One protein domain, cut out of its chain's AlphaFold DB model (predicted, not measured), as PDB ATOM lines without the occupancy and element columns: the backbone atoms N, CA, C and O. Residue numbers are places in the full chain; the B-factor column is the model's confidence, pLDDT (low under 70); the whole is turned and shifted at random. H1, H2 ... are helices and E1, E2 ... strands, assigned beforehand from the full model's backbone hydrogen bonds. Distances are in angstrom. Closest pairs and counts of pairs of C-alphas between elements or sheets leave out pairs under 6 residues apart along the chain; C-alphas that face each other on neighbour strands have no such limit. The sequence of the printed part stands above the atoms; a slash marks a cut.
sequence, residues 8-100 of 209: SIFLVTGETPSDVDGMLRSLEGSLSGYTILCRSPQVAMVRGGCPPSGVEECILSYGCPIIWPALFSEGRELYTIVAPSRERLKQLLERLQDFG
ATOM      1  N   SER A   8      97.189  91.818  86.488       69.94
ATOM      2  CA  SER A   8      97.402  92.967  87.370       69.94
ATOM      3  C   SER A   8      96.158  93.244  88.219       69.94
ATOM      4  O   SER A   8      95.066  92.724  87.952       69.94
ATOM      5  N   ILE A   9      96.350  94.001  89.300       75.19
ATOM      6  CA  ILE A   9      95.273  94.451  90.184       75.19
ATOM      7  C   ILE A   9      94.931  95.890  89.821       75.19
ATOM      8  O   ILE A   9      95.777  96.782  89.896       75.19
ATOM      9  N   PHE A  10      93.656  96.104  89.517       75.44
ATOM     10  CA  PHE A  10      93.086  97.404  89.212       75.44
ATOM     11  C   PHE A  10      92.046  97.770  90.265       75.44
ATOM     12  O   PHE A  10      91.279  96.924  90.739       75.44
ATOM     13  N   LEU A  11      92.007  99.047  90.621       77.88
ATOM     14  CA  LEU A  11      90.936  99.616  91.425       77.88
ATOM     15  C   LEU A  11      89.968 100.354  90.508       77.88
ATOM     16  O   LEU A  11      90.297 101.407  89.973       77.88
ATOM     17  N   VAL A  12      88.764  99.815  90.358       78.94
ATOM     18  CA  VAL A  12      87.667 100.462  89.638       78.94
ATOM     19  C   VAL A  12      86.939 101.378  90.606       78.94
ATOM     20  O   VAL A  12      86.410 100.905  91.613       78.94
ATOM     21  N   THR A  13      86.909 102.675  90.324       78.06
ATOM     22  CA  THR A  13      86.266 103.677  91.180       78.06
ATOM     23  C   THR A  13      85.121 104.369  90.445       78.06
ATOM     24  O   THR A  13      85.171 104.565  89.232       78.06
ATOM     25  N   GLY A  14      84.075 104.736  91.186       75.81
ATOM     26  CA  GLY A  14      82.921 105.470  90.667       75.81
ATOM     27  C   GLY A  14      82.232 106.286  91.760       75.81
ATOM     28  O   GLY A  14      82.360 105.988  92.951       75.81
ATOM     29  N   GLU A  15      81.505 107.334  91.373       71.19
ATOM     30  CA  GLU A  15      80.796 108.187  92.334       71.19
ATOM     31  C   GLU A  15      79.611 107.458  92.982       71.19
ATOM     32  O   GLU A  15      79.327 107.645  94.175       71.19
ATOM     33  N   THR A  16      78.954 106.584  92.219       74.00
ATOM     34  CA  THR A  16      77.827 105.758  92.650       74.00
ATOM     35  C   THR A  16      78.076 104.262  92.408       74.00
ATOM     36  O   THR A  16      78.882 103.884  91.555       74.00
ATOM     37  N   PRO A  17      77.341 103.368  93.103       74.50
ATOM     38  CA  PRO A  17      77.430 101.927  92.857       74.50
ATOM     39  C   PRO A  17      77.104 101.529  91.416       74.50
ATOM     40  O   PRO A  17      77.696 100.582  90.903       74.50
ATOM     41  N   SER A  18      76.195 102.266  90.767       76.44
ATOM     42  CA  SER A  18      75.811 102.035  89.373       76.44
ATOM     43  C   SER A  18      76.936 102.391  88.402       76.44
ATOM     44  O   SER A  18      77.063 101.736  87.366       76.44
ATOM     45  N   ASP A  19      77.763 103.387  88.734       78.69
ATOM     46  CA  ASP A  19      78.921 103.766  87.919       78.69
ATOM     47  C   ASP A  19      79.972 102.663  87.966       78.69
ATOM     48  O   ASP A  19      80.458 102.228  86.926       78.69
ATOM     49  N   VAL A  20      80.242 102.124  89.163       77.12
ATOM     50  CA  VAL A  20      81.131 100.966  89.336       77.12
ATOM     51  C   VAL A  20      80.632  99.774  88.516       77.12
ATOM     52  O   VAL A  20      81.421  99.154  87.810       77.12
ATOM     53  N   ASP A  21      79.329  99.479  88.537       78.62
ATOM     54  CA  ASP A  21      78.751  98.396  87.728       78.62
ATOM     55  C   ASP A  21      78.846  98.664  86.219       78.62
ATOM     56  O   ASP A  21      79.093  97.747  85.436       78.62
ATOM     57  N   GLY A  22      78.660  99.915  85.791       77.00
ATOM     58  CA  GLY A  22      78.861 100.324  84.400       77.00
ATOM     59  C   GLY A  22      80.305 100.131  83.945       77.00
ATOM     60  O   GLY A  22      80.543  99.599  82.861       77.00
ATOM     61  N   MET A  23      81.264 100.494  84.794       74.94
ATOM     62  CA  MET A  23      82.692 100.326  84.526       74.94
ATOM     63  C   MET A  23      83.102  98.858  84.497       74.94
ATOM     64  O   MET A  23      83.805  98.450  83.577       74.94
ATOM     65  N   LEU A  24      82.607  98.040  85.428       76.56
ATOM     66  CA  LEU A  24      82.837  96.593  85.410       76.56
ATOM     67  C   LEU A  24      82.322  95.958  84.110       76.56
ATOM     68  O   LEU A  24      83.043  95.176  83.499       76.56
ATOM     69  N   ARG A  25      81.140  96.362  83.618       76.75
ATOM     70  CA  ARG A  25      80.624  95.920  82.307       76.75
ATOM     71  C   ARG A  25      81.489  96.382  81.134       76.75
ATOM     72  O   ARG A  25      81.687  95.627  80.191       76.75
ATOM     73  N   SER A  26      82.026  97.602  81.179       71.06
ATOM     74  CA  SER A  26      82.972  98.071  80.156       71.06
ATOM     75  C   SER A  26      84.247  97.225  80.145       71.06
ATOM     76  O   SER A  26      84.777  96.918  79.081       71.06
ATOM     77  N   LEU A  27      84.712  96.810  81.324       70.44
ATOM     78  CA  LEU A  27      85.875  95.947  81.475       70.44
ATOM     79  C   LEU A  27      85.614  94.513  80.996       70.44
ATOM     80  O   LEU A  27      86.539  93.895  80.482       70.44
ATOM     81  N   GLU A  28      84.380  93.998  81.077       67.12
ATOM     82  CA  GLU A  28      84.007  92.708  80.457       67.12
ATOM     83  C   GLU A  28      84.228  92.713  78.941       67.12
ATOM     84  O   GLU A  28      84.614  91.695  78.376       67.12
ATOM     85  N   GLY A  29      84.007  93.858  78.285       61.06
ATOM     86  CA  GLY A  29      84.207  94.003  76.843       61.06
ATOM     87  C   GLY A  29      85.673  94.138  76.424       61.06
ATOM     88  O   GLY A  29      86.001  93.861  75.271       61.06
ATOM     89  N   SER A  30      86.550  94.566  77.335       60.12
ATOM     90  CA  SER A  30      87.960  94.841  77.033       60.12
ATOM     91  C   SER A  30      88.914  93.778  77.564       60.12
ATOM     92  O   SER A  30      89.884  93.482  76.881       60.12
ATOM     93  N   LEU A  31      88.668  93.193  78.742       61.34
ATOM     94  CA  LEU A  31      89.572  92.244  79.403       61.34
ATOM     95  C   LEU A  31      89.370  90.809  78.908       61.34
ATOM     96  O   LEU A  31      88.248  90.359  78.696       61.34
ATOM     97  N   SER A  32      90.453  90.024  78.870       58.59
ATOM     98  CA  SER A  32      90.409  88.568  78.605       58.59
ATOM     99  C   SER A  32      89.848  87.751  79.789       58.59
ATOM    100  O   SER A  32      90.170  86.578  79.962       58.59
ATOM    101  N   GLY A  33      89.022  88.385  80.624       65.88
ATOM    102  CA  GLY A  33      88.520  87.877  81.894       65.88
ATOM    103  C   GLY A  33      89.066  88.654  83.093       65.88
ATOM    104  O   GLY A  33      90.241  89.030  83.153       65.88
ATOM    105  N   TYR A  34      88.196  88.870  84.078       73.00
ATOM    106  CA  TYR A  34      88.571  89.428  85.370       73.00
ATOM    107  C   TYR A  34      87.887  88.704  86.525       73.00
ATOM    108  O   TYR A  34      86.865  88.042  86.376       73.00
ATOM    109  N   THR A  35      88.474  88.831  87.707       78.69
ATOM    110  CA  THR A  35      87.945  88.345  88.976       78.69
ATOM    111  C   THR A  35      87.827  89.522  89.927       78.69
ATOM    112  O   THR A  35      88.810  90.209  90.195       78.69
ATOM    113  N   ILE A  36      86.635  89.756  90.465       82.31
ATOM    114  CA  ILE A  36      86.440  90.751  91.523       82.31
ATOM    115  C   ILE A  36      86.978  90.153  92.823       82.31
ATOM    116  O   ILE A  36      86.496  89.119  93.276       82.31
ATOM    117  N   LEU A  37      87.985  90.795  93.413       82.00
ATOM    118  CA  LEU A  37      88.583  90.367  94.676       82.00
ATOM    119  C   LEU A  37      87.773  90.881  95.870       82.00
ATOM    120  O   LEU A  37      87.476  90.130  96.794       82.00
ATOM    121  N   CYS A  38      87.396  92.159  95.850       78.75
ATOM    122  CA  CYS A  38      86.521  92.758  96.853       78.75
ATOM    123  C   CYS A  38      85.775  93.969  96.280       78.75
ATOM    124  O   CYS A  38      86.197  94.567  95.288       78.75
ATOM    125  N   ARG A  39      84.641  94.329  96.894       76.88
ATOM    126  CA  ARG A  39      83.796  95.442  96.448       76.88
ATOM    127  C   ARG A  39      83.258  96.245  97.627       76.88
ATOM    128  O   ARG A  39      82.842  95.695  98.641       76.88
ATOM    129  N   SER A  40      83.216  97.552  97.429       75.00
ATOM    130  CA  SER A  40      82.513  98.544  98.235       75.00
ATOM    131  C   SER A  40      81.516  99.308  97.341       75.00
ATOM    132  O   SER A  40      81.540  99.142  96.118       75.00
ATOM    133  N   PRO A  41      80.640 100.164  97.901       70.69
ATOM    134  CA  PRO A  41      79.679 100.932  97.107       70.69
ATOM    135  C   PRO A  41      80.298 101.850  96.043       70.69
ATOM    136  O   PRO A  41      79.613 102.187  95.090       70.69
ATOM    137  N   GLN A  42      81.557 102.272  96.197       71.25
ATOM    138  CA  GLN A  42      82.211 103.241  95.300       71.25
ATOM    139  C   GLN A  42      83.521 102.727  94.687       71.25
ATOM    140  O   GLN A  42      84.098 103.379  93.822       71.25
ATOM    141  N   VAL A  43      84.009 101.566  95.134       77.38
ATOM    142  CA  VAL A  43      85.286 100.992  94.690       77.38
ATOM    143  C   VAL A  43      85.158  99.480  94.559       77.38
ATOM    144  O   VAL A  43      84.698  98.828  95.496       77.38
ATOM    145  N   ALA A  44      85.615  98.915  93.446       78.25
ATOM    146  CA  ALA A  44      85.800  97.481  93.259       78.25
ATOM    147  C   ALA A  44      87.273  97.176  92.963       78.25
ATOM    148  O   ALA A  44      87.882  97.800  92.099       78.25
ATOM    149  N   MET A  45      87.844  96.206  93.673       80.75
ATOM    150  CA  MET A  45      89.178  95.692  93.390       80.75
ATOM    151  C   MET A  45      89.055  94.495  92.462       80.75
ATOM    152  O   MET A  45      88.385  93.510  92.782       80.75
ATOM    153  N   VAL A  46      89.715  94.582  91.318       80.56
ATOM    154  CA  VAL A  46      89.585  93.621  90.234       80.56
ATOM    155  C   VAL A  46      90.961  93.091  89.863       80.56
ATOM    156  O   VAL A  46      91.900  93.850  89.651       80.56
ATOM    157  N   ARG A  47      91.075  91.770  89.773       76.69
ATOM    158  CA  ARG A  47      92.210  91.080  89.171       76.69
ATOM    159  C   ARG A  47      91.844  90.753  87.732       76.69
ATOM    160  O   ARG A  47      91.000  89.893  87.509       76.69
ATOM    161  N   GLY A  48      92.454  91.429  86.771       72.38
ATOM    162  CA  GLY A  48      92.191  91.222  85.346       72.38
ATOM    163  C   GLY A  48      93.428  90.715  84.627       72.38
ATOM    164  O   GLY A  48      94.542  91.133  84.950       72.38
ATOM    165  N   GLY A  49      93.239  89.826  83.649       61.22
ATOM    166  CA  GLY A  49      94.254  89.652  82.614       61.22
ATOM    167  C   GLY A  49      94.307  90.958  81.838       61.22
ATOM    168  O   GLY A  49      93.289  91.333  81.255       61.22
ATOM    169  N   CYS A  50      95.435  91.668  81.906       54.75
ATOM    170  CA  CYS A  50      95.585  92.926  81.185       54.75
ATOM    171  C   CYS A  50      95.267  92.637  79.707       54.75
ATOM    172  O   CYS A  50      95.855  91.706  79.140       54.75
ATOM    173  N   PRO A  51      94.287  93.313  79.081       51.38
ATOM    174  CA  PRO A  51      94.092  93.161  77.652       51.38
ATOM    175  C   PRO A  51      95.271  93.863  76.959       51.38
ATOM    176  O   PRO A  51      96.110  94.439  77.647       51.38
ATOM    177  N   PRO A  52      95.445  93.812  75.631       50.66
ATOM    178  CA  PRO A  52      96.698  94.234  75.015       50.66
ATOM    179  C   PRO A  52      96.799  95.768  74.932       50.66
ATOM    180  O   PRO A  52      96.941  96.330  73.854       50.66
ATOM    181  N   SER A  53      96.723  96.484  76.049       60.81
ATOM    182  CA  SER A  53      97.247  97.831  76.177       60.81
ATOM    183  C   SER A  53      98.670  97.675  76.699       60.81
ATOM    184  O   SER A  53      98.932  97.637  77.896       60.81
ATOM    185  N   GLY A  54      99.636  97.610  75.781       68.94
ATOM    186  CA  GLY A  54     101.068  97.694  76.096       68.94
ATOM    187  C   GLY A  54     101.478  99.017  76.765       68.94
ATOM    188  O   GLY A  54     102.633  99.396  76.670       68.94
ATOM    189  N   VAL A  55     100.551  99.738  77.404       79.00
ATOM    190  CA  VAL A  55     100.741 100.965  78.175       79.00
ATOM    191  C   VAL A  55     101.585 100.678  79.407       79.00
ATOM    192  O   VAL A  55     102.590 101.353  79.595       79.00
ATOM    193  N   GLU A  56     101.254  99.652  80.201       78.50
ATOM    194  CA  GLU A  56     102.072  99.262  81.360       78.50
ATOM    195  C   GLU A  56     103.483  98.858  80.922       78.50
ATOM    196  O   GLU A  56     104.477  99.354  81.453       78.50
ATOM    197  N   GLU A  57     103.576  98.013  79.893       78.88
ATOM    198  CA  GLU A  57     104.853  97.588  79.322       78.88
ATOM    199  C   GLU A  57     105.634  98.776  78.744       78.88
ATOM    200  O   GLU A  57     106.838  98.895  78.967       78.88
ATOM    201  N   CYS A  58     104.956  99.717  78.084       83.69
ATOM    202  CA  CYS A  58     105.546 100.951  77.584       83.69
ATOM    203  C   CYS A  58     106.095 101.787  78.744       83.69
ATOM    204  O   CYS A  58     107.274 102.127  78.736       83.69
ATOM    205  N   ILE A  59     105.299 102.062  79.777       86.12
ATOM    206  CA  ILE A  59     105.722 102.818  80.964       86.12
ATOM    207  C   ILE A  59     106.975 102.187  81.589       86.12
ATOM    208  O   ILE A  59     107.978 102.875  81.819       86.12
ATOM    209  N   LEU A  60     106.956 100.867  81.790       83.88
ATOM    210  CA  LEU A  60     108.073 100.126  82.374       83.88
ATOM    211  C   LEU A  60     109.305 100.100  81.453       83.88
ATOM    212  O   LEU A  60     110.424 100.265  81.941       83.88
ATOM    213  N   SER A  61     109.131  99.983  80.133       84.81
ATOM    214  CA  SER A  61     110.231  99.994  79.150       84.81
ATOM    215  C   SER A  61     110.998 101.324  79.122       84.81
ATOM    216  O   SER A  61     112.201 101.357  78.856       84.81
ATOM    217  N   TYR A  62     110.336 102.429  79.485       84.69
ATOM    218  CA  TYR A  62     110.964 103.742  79.646       84.69
ATOM    219  C   TYR A  62     111.612 103.934  81.027       84.69
ATOM    220  O   TYR A  62     112.163 105.007  81.303       84.69
ATOM    221  N   GLY A  63     111.635 102.900  81.873       82.56
ATOM    222  CA  GLY A  63     112.246 102.935  83.201       82.56
ATOM    223  C   GLY A  63     111.473 103.806  84.188       82.56
ATOM    224  O   GLY A  63     112.067 104.332  85.128       82.56
ATOM    225  N   CYS A  64     110.174 104.003  83.954       86.25
ATOM    226  CA  CYS A  64     109.297 104.729  84.862       86.25
ATOM    227  C   CYS A  64     108.565 103.708  85.744       86.25
ATOM    228  O   CYS A  64     107.669 103.026  85.247       86.25
ATOM    229  N   PRO A  65     108.927 103.530  87.027       83.31
ATOM    230  CA  PRO A  65     108.179 102.632  87.896       83.31
ATOM    231  C   PRO A  65     106.756 103.150  88.129       83.31
ATOM    232  O   PRO A  65     106.536 104.345  88.352       83.31
ATOM    233  N   ILE A  66     105.803 102.220  88.102       82.69
ATOM    234  CA  ILE A  66     104.392 102.456  88.418       82.69
ATOM    235  C   ILE A  66     104.198 102.319  89.929       82.69
ATOM    236  O   ILE A  66     104.640 101.343  90.540       82.69
ATOM    237  N   ILE A  67     103.516 103.292  90.528       81.12
ATOM    238  CA  ILE A  67     103.037 103.224  91.906       81.12
ATOM    239  C   ILE A  67     101.657 102.567  91.870       81.12
ATOM    240  O   ILE A  67     100.668 103.182  91.475       81.12
ATOM    241  N   TRP A  68     101.618 101.294  92.249       75.94
ATOM    242  CA  TRP A  68     100.401 100.485  92.292       75.94
ATOM    243  C   TRP A  68      99.497 100.839  93.485       75.94
ATOM    244  O   TRP A  68     100.010 101.278  94.520       75.94
ATOM    245  N   PRO A  69      98.177 100.564  93.403       72.00
ATOM    246  CA  PRO A  69      97.452  99.962  92.273       72.00
ATOM    247  C   PRO A  69      97.067 100.973  91.179       72.00
ATOM    248  O   PRO A  69      96.857 102.151  91.461       72.00
ATOM    249  N   ALA A  70      96.924 100.498  89.937       73.81
ATOM    250  CA  ALA A  70      96.393 101.307  88.842       73.81
ATOM    251  C   ALA A  70      94.897 101.567  89.065       73.81
ATOM    252  O   ALA A  70      94.152 100.684  89.511       73.81
ATOM    253  N   LEU A  71      94.461 102.791  88.777       75.12
ATOM    254  CA  LEU A  71      93.082 103.221  88.977       75.12
ATOM    255  C   LEU A  71      92.341 103.207  87.644       75.12
ATOM    256  O   LEU A  71      92.851 103.696  86.643       75.12
ATOM    257  N   PHE A  72      91.118 102.693  87.643       74.19
ATOM    258  CA  PHE A  72      90.204 102.779  86.515       74.19
ATOM    259  C   PHE A  72      89.005 103.629  86.919       74.19
ATOM    260  O   PHE A  72      88.272 103.274  87.844       74.19
ATOM    261  N   SER A  73      88.821 104.767  86.257       74.25
ATOM    262  CA  SER A  73      87.770 105.728  86.594       74.25
ATOM    263  C   SER A  73      87.273 106.424  85.336       74.25
ATOM    264  O   SER A  73      88.079 106.815  84.495       74.25
ATOM    265  N   GLU A  74      85.953 106.578  85.190       71.44
ATOM    266  CA  GLU A  74      85.340 107.263  84.036       71.44
ATOM    267  C   GLU A  74      85.817 106.710  82.673       71.44
ATOM    268  O   GLU A  74      86.091 107.463  81.738       71.44
ATOM    269  N   GLY A  75      86.001 105.387  82.570       70.88
ATOM    270  CA  GLY A  75      86.488 104.721  81.356       70.88
ATOM    271  C   GLY A  75      87.962 104.980  81.022       70.88
ATOM    272  O   GLY A  75      88.395 104.661  79.917       70.88
ATOM    273  N   ARG A  76      88.728 105.578  81.942       73.75
ATOM    274  CA  ARG A  76      90.147 105.907  81.772       73.75
ATOM    275  C   ARG A  76      91.011 105.138  82.760       73.75
ATOM    276  O   ARG A  76      90.652 104.971  83.925       73.75
ATOM    277  N   GLU A  77      92.184 104.732  82.288       76.44
ATOM    278  CA  GLU A  77      93.253 104.183  83.119       76.44
ATOM    279  C   GLU A  77      94.127 105.323  83.653       76.44
ATOM    280  O   GLU A  77      94.703 106.106  82.895       76.44
ATOM    281  N   LEU A  78      94.213 105.430  84.975       79.06
ATOM    282  CA  LEU A  78      95.027 106.408  85.678       79.06
ATOM    283  C   LEU A  78      96.233 105.693  86.288       79.06
ATOM    284  O   LEU A  78      96.113 104.936  87.257       79.06
ATOM    285  N   TYR A  79      97.408 105.992  85.736       81.88
ATOM    286  CA  TYR A  79      98.691 105.511  86.237       81.88
ATOM    287  C   TYR A  79      99.404 106.608  87.018       81.88
ATOM    288  O   TYR A  79      99.640 107.705  86.512       81.88
ATOM    289  N   THR A  80      99.809 106.289  88.246       83.06
ATOM    290  CA  THR A  80     100.778 107.106  88.978       83.06
ATOM    291  C   THR A  80     102.162 106.532  88.717       83.06
ATOM    292  O   THR A  80     102.404 105.361  88.996       83.06
ATOM    293  N   ILE A  81     103.067 107.339  88.167       85.50
ATOM    294  CA  ILE A  81     104.417 106.902  87.799       85.50
ATOM    295  C   ILE A  81     105.466 107.823  88.403       85.50
ATOM    296  O   ILE A  81     105.220 109.010  88.620       85.50
ATOM    297  N   VAL A  82     106.665 107.289  88.607       86.44
ATOM    298  CA  VAL A  82     107.850 108.105  88.879       86.44
ATOM    299  C   VAL A  82     108.680 108.144  87.609       86.44
ATOM    300  O   VAL A  82     109.149 107.114  87.137       86.44
ATOM    301  N   ALA A  83     108.868 109.332  87.044       86.75
ATOM    302  CA  ALA A  83     109.766 109.506  85.913       86.75
ATOM    303  C   ALA A  83     111.176 109.863  86.413       86.75
ATOM    304  O   ALA A  83     111.305 110.728  87.281       86.75
ATOM    305  N   PRO A  84     112.244 109.261  85.859       84.94
ATOM    306  CA  PRO A  84     113.616 109.576  86.262       84.94
ATOM    307  C   PRO A  84     114.054 110.985  85.832       84.94
ATOM    308  O   PRO A  84     114.935 111.574  86.452       84.94
ATOM    309  N   SER A  85     113.459 111.532  84.768       84.75
ATOM    310  CA  SER A  85     113.683 112.907  84.322       84.75
ATOM    311  C   SER A  85     112.480 113.440  83.542       84.75
ATOM    312  O   SER A  85     111.640 112.672  83.057       84.75
ATOM    313  N   ARG A  86     112.406 114.767  83.381       85.75
ATOM    314  CA  ARG A  86     111.352 115.423  82.589       85.75
ATOM    315  C   ARG A  86     111.433 115.050  81.108       85.75
ATOM    316  O   ARG A  86     110.405 114.956  80.449       85.75
ATOM    317  N   GLU A  87     112.631 114.811  80.588       87.06
ATOM    318  CA  GLU A  87     112.862 114.371  79.209       87.06
ATOM    319  C   GLU A  87     112.300 112.967  78.988       87.06
ATOM    320  O   GLU A  87     111.588 112.740  78.013       87.06
ATOM    321  N   ARG A  88     112.551 112.039  79.921       86.44
ATOM    322  CA  ARG A  88     112.009 110.673  79.847       86.44
ATOM    323  C   ARG A  88     110.492 110.658  79.952       86.44
ATOM    324  O   ARG A  88     109.849 109.927  79.206       86.44
ATOM    325  N   LEU A  89     109.921 111.508  80.808       87.19
ATOM    326  CA  LEU A  89     108.472 111.687  80.880       87.19
ATOM    327  C   LEU A  89     107.893 112.168  79.543       87.19
ATOM    328  O   LEU A  89     106.893 111.625  79.091       87.19
ATOM    329  N   LYS A  90     108.518 113.159  78.893       88.00
ATOM    330  CA  LYS A  90     108.063 113.651  77.581       88.00
ATOM    331  C   LYS A  90     108.094 112.554  76.518       88.00
ATOM    332  O   LYS A  90     107.093 112.363  75.840       88.00
ATOM    333  N   GLN A  91     109.192 111.803  76.431       88.88
ATOM    334  CA  GLN A  91     109.315 110.684  75.488       88.88
ATOM    335  C   GLN A  91     108.249 109.607  75.731       88.88
ATOM    336  O   GLN A  91     107.660 109.086  74.787       88.88
ATOM    337  N   LEU A  92     107.966 109.299  77.000       88.56
ATOM    338  CA  LEU A  92     106.896 108.379  77.362       88.56
ATOM    339  C   LEU A  92     105.526 108.915  76.923       88.56
ATOM    340  O   LEU A  92     104.764 108.180  76.309       88.56
ATOM    341  N   LEU A  93     105.215 110.186  77.197       87.31
ATOM    342  CA  LEU A  93     103.938 110.798  76.805       87.31
ATOM    343  C   LEU A  93     103.746 110.824  75.284       87.31
ATOM    344  O   LEU A  93     102.638 110.574  74.817       87.31
ATOM    345  N   GLU A  94     104.808 111.087  74.522       87.06
ATOM    346  CA  GLU A  94     104.802 110.992  73.059       87.06
ATOM    347  C   GLU A  94     104.491 109.564  72.608       87.06
ATOM    348  O   GLU A  94     103.612 109.360  71.777       87.06
ATOM    349  N   ARG A  95     105.134 108.558  73.210       86.31
ATOM    350  CA  ARG A  95     104.882 107.153  72.865       86.31
ATOM    351  C   ARG A  95     103.483 106.682  73.261       86.31
ATOM    352  O   ARG A  95     102.890 105.870  72.559       86.31
ATOM    353  N   LEU A  96     102.932 107.204  74.353       85.75
ATOM    354  CA  LEU A  96     101.568 106.897  74.788       85.75
ATOM    355  C   LEU A  96     100.496 107.443  73.828       85.75
ATOM    356  O   LEU A  96      99.354 106.988  73.885       85.75
ATOM    357  N   GLN A  97     100.840 108.347  72.901       82.75
ATOM    358  CA  GLN A  97      99.928 108.760  71.826       82.75
ATOM    359  C   GLN A  97      99.523 107.592  70.922       82.75
ATOM    360  O   GLN A  97      98.370 107.540  70.495       82.75
ATOM    361  N   ASP A  98     100.407 106.611  70.725       80.94
ATOM    362  CA  ASP A  98     100.121 105.417  69.918       80.94
ATOM    363  C   ASP A  98      99.027 104.528  70.539       80.94
ATOM    364  O   ASP A  98      98.425 103.706  69.851       80.94
ATOM    365  N   PHE A  99      98.742 104.715  71.831       74.31
ATOM    366  CA  PHE A  99      97.741 103.971  72.597       74.31
ATOM    367  C   PHE A  99      96.446 104.766  72.834       74.31
ATOM    368  O   PHE A  99      95.632 104.384  73.670       74.31
ATOM    369  N   GLY A 100      96.239 105.872  72.110       73.75
ATOM    370  CA  GLY A 100      95.070 106.748  72.276       73.75
ATOM    371  C   GLY A 100      95.339 108.012  73.097       73.75
ATOM    372  O   GLY A 100      94.422 108.804  73.312       73.75
TER     373      GLY A 100
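AT A GLANCE: This is residues 8 to 100 of the 209 residues of the protein "HTH_10 domain-containing protein" of Euryarchaeota archaeon (UniProt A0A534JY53). Picture a strongly twisted five-stranded sheet with helices over one face: H1 covers E3 and E1 towards one end of the long axis, H2 lies over E4 towards the other, and H3 packs on H2 off the sheet. The opposite face of the sheet is bare. The printed part has 93 residues, with three named helices and five named strands in the order E1 H1 E2 E3 H2 E4 E5 H3; the sheet runs E2 E3 E1 E4 E5, mixed, and the class is mixed, helices and strands. It is compact, with a radius of gyration of the C-alphas of 14.0 A, yet elongated, spanning 40 by 22 by 20 A.

HOW THE PARTS SIT: Start at E1, residues 8 to 13, an inner strand. H1, residues 17 to 30, is on the sheet at a height of 8.0 A, along the strands at 26 degrees to E1 on the local plane; its closest C-alphas to E1 are those of Val 20 and Thr 13, 6.1 A apart. E2, residues 34 to 39, and E3, residues 43 to 49, form a hairpin, with N 35 and O 47 at 2.7 A. E3 is antiparallel to E1, with N 12 and O 44 at 2.8 A. E1, H1 and E2 form a split strand-helix-strand unit, two strands running the same way with E3 between them, and its crossover is right-handed. E4, residues 66 to 73, bends by 70 degrees at residue 69 and is parallel to E1, with N 72 and O 11 at 2.8 A. E5, residues 76 to 81, forms a hairpin with E4, with N 78 and O 71 at 2.8 A. H2, residues 55 to 61, is on the same face as H1, and the two are apart. H3, residues 86 to 99, is not on the sheet but touches H2, closest at the C-alphas of Leu 92 and Ile 59, 6.7 A apart, opposite ways at a steep tilt of 38 degrees. In H1 and H2 every O i to N i+4 pair is within hydrogen-bond range; in H3, 8 of 10 are.

IN THESE COORDINATES: Find C-alpha 8 at (97.402, 92.967, 87.370); from there E1 runs 15.9 A. H1 begins at C-alpha 17, (77.430, 101.927, 92.857), and runs 20.3 A. E2 spans 13.5 A, E3 18.8 A, H2 9.6 A, E4 17.0 A and E5 15.5 A. H3 runs 20.4 A to C-alpha 99 at (97.741, 103.971, 72.597).

THE WHOLE: Look for the two C-alphas farthest apart at Ser 18 and Glu 87, 40.4 A. The printed part has no cut, and its links between named elements are tight. Mean pLDDT of the printed part is 76.8; residue 8, residues 28 to 33 and residues 49 to 54 are under 70.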